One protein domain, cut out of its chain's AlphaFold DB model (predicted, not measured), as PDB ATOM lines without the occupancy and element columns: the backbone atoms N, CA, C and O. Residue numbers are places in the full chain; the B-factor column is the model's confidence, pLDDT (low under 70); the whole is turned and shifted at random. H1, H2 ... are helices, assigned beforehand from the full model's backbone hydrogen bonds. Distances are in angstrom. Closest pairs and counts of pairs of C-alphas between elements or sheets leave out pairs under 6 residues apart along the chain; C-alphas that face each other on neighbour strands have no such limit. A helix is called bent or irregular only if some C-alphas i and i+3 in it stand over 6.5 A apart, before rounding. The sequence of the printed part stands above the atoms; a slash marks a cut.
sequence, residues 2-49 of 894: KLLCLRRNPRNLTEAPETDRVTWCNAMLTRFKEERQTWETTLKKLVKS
ATOM      1  N   LYS A   2     -37.189  28.732  48.813       37.75
ATOM      2  CA  LYS A   2     -36.274  27.567  48.981       37.75
ATOM      3  C   LYS A   2     -36.803  26.199  48.503       37.75
ATOM      4  O   LYS A   2     -36.076  25.505  47.811       37.75
ATOM      5  N   LEU A   3     -38.049  25.833  48.817       48.97
ATOM      6  CA  LEU A   3     -38.659  24.568  48.368       48.97
ATOM      7  C   LEU A   3     -38.883  24.486  46.843       48.97
ATOM      8  O   LEU A   3     -38.718  23.419  46.266       48.97
ATOM      9  N   LEU A   4     -39.191  25.603  46.175       51.19
ATOM     10  CA  LEU A   4     -39.301  25.671  44.709       51.19
ATOM     11  C   LEU A   4     -37.920  25.570  44.049       51.19
ATOM     12  O   LEU A   4     -37.754  24.832  43.084       51.19
ATOM     13  N   CYS A   5     -36.914  26.237  44.627       59.09
ATOM     14  CA  CYS A   5     -35.519  26.136  44.188       59.09
ATOM     15  C   CYS A   5     -34.947  24.716  44.353       59.09
ATOM     16  O   CYS A   5     -34.014  24.367  43.649       59.09
ATOM     17  N   LEU A   6     -35.491  23.904  45.268       59.69
ATOM     18  CA  LEU A   6     -35.129  22.490  45.421       59.69
ATOM     19  C   LEU A   6     -35.926  21.562  44.487       59.69
ATOM     20  O   LEU A   6     -35.388  20.545  44.067       59.69
ATOM     21  N   ARG A   7     -37.177  21.902  44.136       64.19
ATOM     22  CA  ARG A   7     -38.022  21.097  43.229       64.19
ATOM     23  C   ARG A   7     -37.713  21.273  41.738       64.19
ATOM     24  O   ARG A   7     -37.906  20.323  40.993       64.19
ATOM     25  N   ARG A   8     -37.290  22.463  41.290       63.03
ATOM     26  CA  ARG A   8     -37.082  22.782  39.856       63.03
ATOM     27  C   ARG A   8     -35.609  22.799  39.406       63.03
ATOM     28  O   ARG A   8     -35.338  23.234  38.295       63.03
ATOM     29  N   ASN A   9     -34.657  22.374  40.237       72.12
ATOM     30  CA  ASN A   9     -33.230  22.407  39.889       72.12
ATOM     31  C   ASN A   9     -32.843  21.181  39.029       72.12
ATOM     32  O   ASN A   9     -32.878  20.070  39.567       72.12
ATOM     33  N   PRO A  10     -32.472  21.328  37.741       64.94
ATOM     34  CA  PRO A  10     -31.943  20.207  36.969       64.94
ATOM     35  C   PRO A  10     -30.603  19.778  37.581       64.94
ATOM     36  O   PRO A  10     -29.793  20.618  37.983       64.94
ATOM     37  N   ARG A  11     -30.389  18.463  37.726       58.88
ATOM     38  CA  ARG A  11     -29.403  17.926  38.686       58.88
ATOM     39  C   ARG A  11     -27.953  18.372  38.429       58.88
ATOM     40  O   ARG A  11     -27.207  18.491  39.397       58.88
ATOM     41  N   ASN A  12     -27.600  18.721  37.187       66.56
ATOM     42  CA  ASN A  12     -26.224  19.003  36.760       66.56
ATOM     43  C   ASN A  12     -25.977  20.471  36.316       66.56
ATOM     44  O   ASN A  12     -25.138  20.726  35.452       66.56
ATOM     45  N   LEU A  13     -26.614  21.480  36.941       76.62
ATOM     46  CA  LEU A  13     -26.238  22.906  36.729       76.62
ATOM     47  C   LEU A  13     -24.755  23.227  37.048       76.62
ATOM     48  O   LEU A  13     -24.282  24.327  36.768       76.62
ATOM     49  N   THR A  14     -24.016  22.299  37.657       73.75
ATOM     50  CA  THR A  14     -22.565  22.381  37.869       73.75
ATOM     51  C   THR A  14     -21.733  22.125  36.614       73.75
ATOM     52  O   THR A  14     -20.592  22.588  36.577       73.75
ATOM     53  N   GLU A  15     -22.285  21.453  35.604       85.38
ATOM     54  CA  GLU A  15     -21.595  21.049  34.366       85.38
ATOM     55  C   GLU A  15     -21.977  21.924  33.165       85.38
ATOM     56  O   GLU A  15     -21.129  22.201  32.324       85.38
ATOM     57  N   ALA A  16     -23.214  22.433  33.128       86.94
ATOM     58  CA  ALA A  16     -23.697  23.320  32.064       86.94
ATOM     59  C   ALA A  16     -22.778  24.552  31.849       86.94
ATOM     60  O   ALA A  16     -22.283  25.105  32.836       86.94
ATOM     61  N   PRO A  17     -22.570  25.036  30.612       91.94
ATOM     62  CA  PRO A  17     -21.887  26.301  30.325       91.94
ATOM     63  C   PRO A  17     -22.392  27.499  31.152       91.94
ATOM     64  O   PRO A  17     -23.526  27.523  31.632       91.94
ATOM     65  N   GLU A  18     -21.552  28.523  31.339       87.88
ATOM     66  CA  GLU A  18     -21.928  29.709  32.129       87.88
ATOM     67  C   GLU A  18     -23.076  30.506  31.480       87.88
ATOM     68  O   GLU A  18     -23.966  30.981  32.188       87.88
ATOM     69  N   THR A  19     -23.123  30.538  30.143       90.06
ATOM     70  CA  THR A  19     -24.259  31.026  29.341       90.06
ATOM     71  C   THR A  19     -25.573  30.384  29.771       90.06
ATOM     72  O   THR A  19     -26.545  31.074  30.063       90.06
ATOM     73  N   ASP A  20     -25.587  29.063  29.886       88.25
ATOM     74  CA  ASP A  20     -26.798  28.269  30.071       88.25
ATOM     75  C   ASP A  20     -27.322  28.422  31.503       88.25
ATOM     76  O   ASP A  20     -28.532  28.491  31.733       88.25
ATOM     77  N   ARG A  21     -26.410  28.587  32.473       90.00
ATOM     78  CA  ARG A  21     -26.744  28.956  33.860       90.00
ATOM     79  C   ARG A  21     -27.394  30.338  33.927       90.00
ATOM     80  O   ARG A  21     -28.380  30.498  34.650       90.00
ATOM     81  N   VAL A  22     -26.870  31.322  33.189       89.75
ATOM     82  CA  VAL A  22     -27.447  32.677  33.107       89.75
ATOM     83  C   VAL A  22     -28.820  32.642  32.429       89.75
ATOM     84  O   VAL A  22     -29.780  33.167  32.994       89.75
ATOM     85  N   THR A  23     -28.955  31.954  31.293       93.31
ATOM     86  CA  THR A  23     -30.232  31.762  30.584       93.31
ATOM     87  C   THR A  23     -31.274  31.077  31.471       93.31
ATOM     88  O   THR A  23     -32.392  31.576  31.594       93.31
ATOM     89  N   TRP A  24     -30.907  30.004  32.182       94.50
ATOM     90  CA  TRP A  24     -31.799  29.315  33.121       94.50
ATOM     91  C   TRP A  24     -32.219  30.210  34.299       94.50
ATOM     92  O   TRP A  24     -33.391  30.227  34.682       94.50
ATOM     93  N   CYS A  25     -31.294  31.003  34.853       91.69
ATOM     94  CA  CYS A  25     -31.607  31.955  35.922       91.69
ATOM     95  C   CYS A  25     -32.544  33.072  35.441       91.69
ATOM     96  O   CYS A  25     -33.467  33.440  36.172       91.69
ATOM     97  N   ASN A  26     -32.350  33.572  34.219       92.94
ATOM     98  CA  ASN A  26     -33.219  34.576  33.608       92.94
ATOM     99  C   ASN A  26     -34.617  34.007  33.329       92.94
ATOM    100  O   ASN A  26     -35.599  34.613  33.750       92.94
ATOM    101  N   ALA A  27     -34.727  32.812  32.741       93.38
ATOM    102  CA  ALA A  27     -36.011  32.140  32.514       93.38
ATOM    103  C   ALA A  27     -36.779  31.893  33.829       93.38
ATOM    104  O   ALA A  27     -37.970  32.193  33.929       93.38
ATOM    105  N   MET A  28     -36.091  31.426  34.878       93.56
ATOM    106  CA  MET A  28     -36.680  31.260  36.213       93.56
ATOM    107  C   MET A  28     -37.081  32.593  36.866       93.56
ATOM    108  O   MET A  28     -38.041  32.623  37.640       93.56
ATOM    109  N   LEU A  29     -36.384  33.694  36.568       91.81
ATOM    110  CA  LEU A  29     -36.725  35.032  37.058       91.81
ATOM    111  C   LEU A  29     -37.939  35.621  36.325       91.81
ATOM    112  O   LEU A  29     -38.800  36.205  36.984       91.81
ATOM    113  N   THR A  30     -38.036  35.458  35.003       92.81
ATOM    114  CA  THR A  30     -39.200  35.884  34.206       92.81
ATOM    115  C   THR A  30     -40.444  35.109  34.634       92.81
ATOM    116  O   THR A  30     -41.416  35.728  35.068       92.81
ATOM    117  N   ARG A  31     -40.355  33.776  34.724       90.81
ATOM    118  CA  ARG A  31     -41.456  32.934  35.219       90.81
ATOM    119  C   ARG A  31     -41.891  33.276  36.647       90.81
ATOM    120  O   ARG A  31     -43.064  33.164  36.981       90.81
ATOM    121  N   PHE A  32     -40.978  33.747  37.502       90.31
ATOM    122  CA  PHE A  32     -41.343  34.234  38.836       90.31
ATOM    123  C   PHE A  32     -42.057  35.602  38.816       90.31
ATOM    124  O   PHE A  32     -42.857  35.877  39.712       90.31
ATOM    125  N   LYS A  33     -41.816  36.457  37.810       92.12
ATOM    126  CA  LYS A  33     -42.602  37.690  37.595       92.12
ATOM    127  C   LYS A  33     -44.017  37.357  37.109       92.12
ATOM    128  O   LYS A  33     -44.964  37.916  37.650       92.12
ATOM    129  N   GLU A  34     -44.154  36.412  36.180       92.62
ATOM    130  CA  GLU A  34     -45.440  35.906  35.666       92.62
ATOM    131  C   GLU A  34     -46.269  35.223  36.768       92.62
ATOM    132  O   GLU A  34     -47.427  35.586  37.000       92.62
ATOM    133  N   GLU A  35     -45.664  34.287  37.518       92.62
ATOM    134  CA  GLU A  35     -46.284  33.658  38.694       92.62
ATOM    135  C   GLU A  35     -46.697  34.743  39.714       92.62
ATOM    136  O   GLU A  35     -47.795  34.694  40.264       92.62
ATOM    137  N   ARG A  36     -45.887  35.791  39.934       91.94
ATOM    138  CA  ARG A  36     -46.271  36.903  40.822       91.94
ATOM    139  C   ARG A  36     -47.444  37.733  40.279       91.94
ATOM    140  O   ARG A  36     -48.340  38.056  41.056       91.94
ATOM    141  N   GLN A  37     -47.454  38.085  38.996       93.06
ATOM    142  CA  GLN A  37     -48.538  38.869  38.388       93.06
ATOM    143  C   GLN A  37     -49.868  38.110  38.420       93.06
ATOM    144  O   GLN A  37     -50.889  38.696  38.771       93.06
ATOM    145  N   THR A  38     -49.854  36.805  38.142       92.81
ATOM    146  CA  THR A  38     -51.047  35.943  38.242       92.81
ATOM    147  C   THR A  38     -51.538  35.777  39.684       92.81
ATOM    148  O   THR A  38     -52.748  35.791  39.919       92.81
ATOM    149  N   TRP A  39     -50.646  35.734  40.681       91.50
ATOM    150  CA  TRP A  39     -51.048  35.832  42.093       91.50
ATOM    151  C   TRP A  39     -51.648  37.204  42.450       91.50
ATOM    152  O   TRP A  39     -52.649  37.257  43.164       91.50
ATOM    153  N   GLU A  40     -51.095  38.313  41.950       92.69
ATOM    154  CA  GLU A  40     -51.619  39.662  42.217       92.69
ATOM    155  C   GLU A  40     -52.968  39.931  41.523       92.69
ATOM    156  O   GLU A  40     -53.841  40.563  42.123       92.69
ATOM    157  N   THR A  41     -53.205  39.413  40.312       94.56
ATOM    158  CA  THR A  41     -54.528  39.487  39.659       94.56
ATOM    159  C   THR A  41     -55.546  38.557  40.315       94.56
ATOM    160  O   THR A  41     -56.690  38.970  40.512       94.56
ATOM    161  N   THR A  42     -55.146  37.356  40.743       92.81
ATOM    162  CA  THR A  42     -56.016  36.447  41.514       92.81
ATOM    163  C   THR A  42     -56.416  37.069  42.853       92.81
ATOM    164  O   THR A  42     -57.589  37.029  43.218       92.81
ATOM    165  N   LEU A  43     -55.485  37.727  43.556       92.25
ATOM    166  CA  LEU A  43     -55.787  38.446  44.795       92.25
ATOM    167  C   LEU A  43     -56.760  39.614  44.555       92.25
ATOM    168  O   LEU A  43     -57.696  39.786  45.331       92.25
ATOM    169  N   LYS A  44     -56.595  40.379  43.465       94.56
ATOM    170  CA  LYS A  44     -57.555  41.429  43.069       94.56
ATOM    171  C   LYS A  44     -58.944  40.855  42.758       94.56
ATOM    172  O   LYS A  44     -59.930  41.409  43.237       94.56
ATOM    173  N   LYS A  45     -59.033  39.737  42.022       94.62
ATOM    174  CA  LYS A  45     -60.303  39.032  41.757       94.62
ATOM    175  C   LYS A  45     -60.964  38.541  43.051       94.62
ATOM    176  O   LYS A  45     -62.167  38.714  43.205       94.62
ATOM    177  N   LEU A  46     -60.192  37.999  43.996       89.38
ATOM    178  CA  LEU A  46     -60.698  37.552  45.298       89.38
ATOM    179  C   LEU A  46     -61.226  38.724  46.142       89.38
ATOM    180  O   LEU A  46     -62.337  38.653  46.655       89.38
ATOM    181  N   VAL A  47     -60.466  39.821  46.243       91.19
ATOM    182  CA  VAL A  47     -60.887  41.031  46.974       91.19
ATOM    183  C   VAL A  47     -62.134  41.654  46.345       91.19
ATOM    184  O   VAL A  47     -63.045  42.032  47.080       91.19
ATOM    185  N   LYS A  48     -62.224  41.705  45.007       90.38
ATOM    186  CA  LYS A  48     -63.443  42.152  44.323       90.38
ATOM    187  C   LYS A  48     -64.621  41.214  44.614       90.38
ATOM    188  O   LYS A  48     -65.640  41.693  45.084       90.38
ATOM    189  N   SER A  49     -64.461  39.898  44.463       90.75
ATOM    190  CA  SER A  49     -65.508  38.910  44.780       90.75
ATOM    191  C   SER A  49     -66.031  39.038  46.220       90.75
ATOM    192  O   SER A  49     -67.240  39.022  46.440       90.75
TER     193      SER A  49
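What this domain is: This is residues 2 to 49 of the 894 residues of an uncharacterized protein of Eumeta variegata (UniProt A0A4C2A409). A hook: one long helix, H2, makes the shaft, and a short helix, H1, stands off to one side of it at the end of a folded-back arm. From H1 the link of residues 8 to 17 runs out to the beginning of H2, where the path turns round, and H2 then runs back past H1 to a far end that sticks out. The printed part has 48 residues with two named helices, H1 then H2, and no named strand; its class is all helix. The whole is extended, with a radius of gyration of the C-alphas of 15.0 A, and spans 48 by 20 by 11 A, the length being made by H2.

Where its parts are: H1 is residues 2 to 7, from C-alpha 2 at (-36.274, 27.567, 48.981) to C-alpha 7 at (-38.022, 21.097, 43.229), 8.8 A from first to last C-alpha. H2 is residues 18 to 49, 32 residues, and measures 46.3 A from C-alpha 18 at (-21.928, 29.709, 32.129) to C-alpha 49 at (-65.508, 38.910, 44.780). Neither helix is bent.

How they stand to each other: H1 and H2 are apart, with no C-alpha of the one within 8 A of the other. A short link of 10 residues joins them. Residues 14 to 20, of which 18 to 20 belong to H2, stand free, with no C-alpha 8 or more residues away along the chain within 10 A. Residues 29 to 49 of H2 stand free too. In H1 and H2 every O i to N i+4 pair is within hydrogen-bond range.

The domain as a whole: The two C-alphas farthest apart are those of Glu 15 and Ser 49, at 48.5 A, while the C-alphas of Lys 2 and Ser 49, the first and last printed, are 31.6 A apart. The printed part has no cut and no long link. The mean pLDDT of the printed part is 83.4; residues 2 to 8 and 10 to 12 are under 70. The mean is 53 in H1 and 92 in H2.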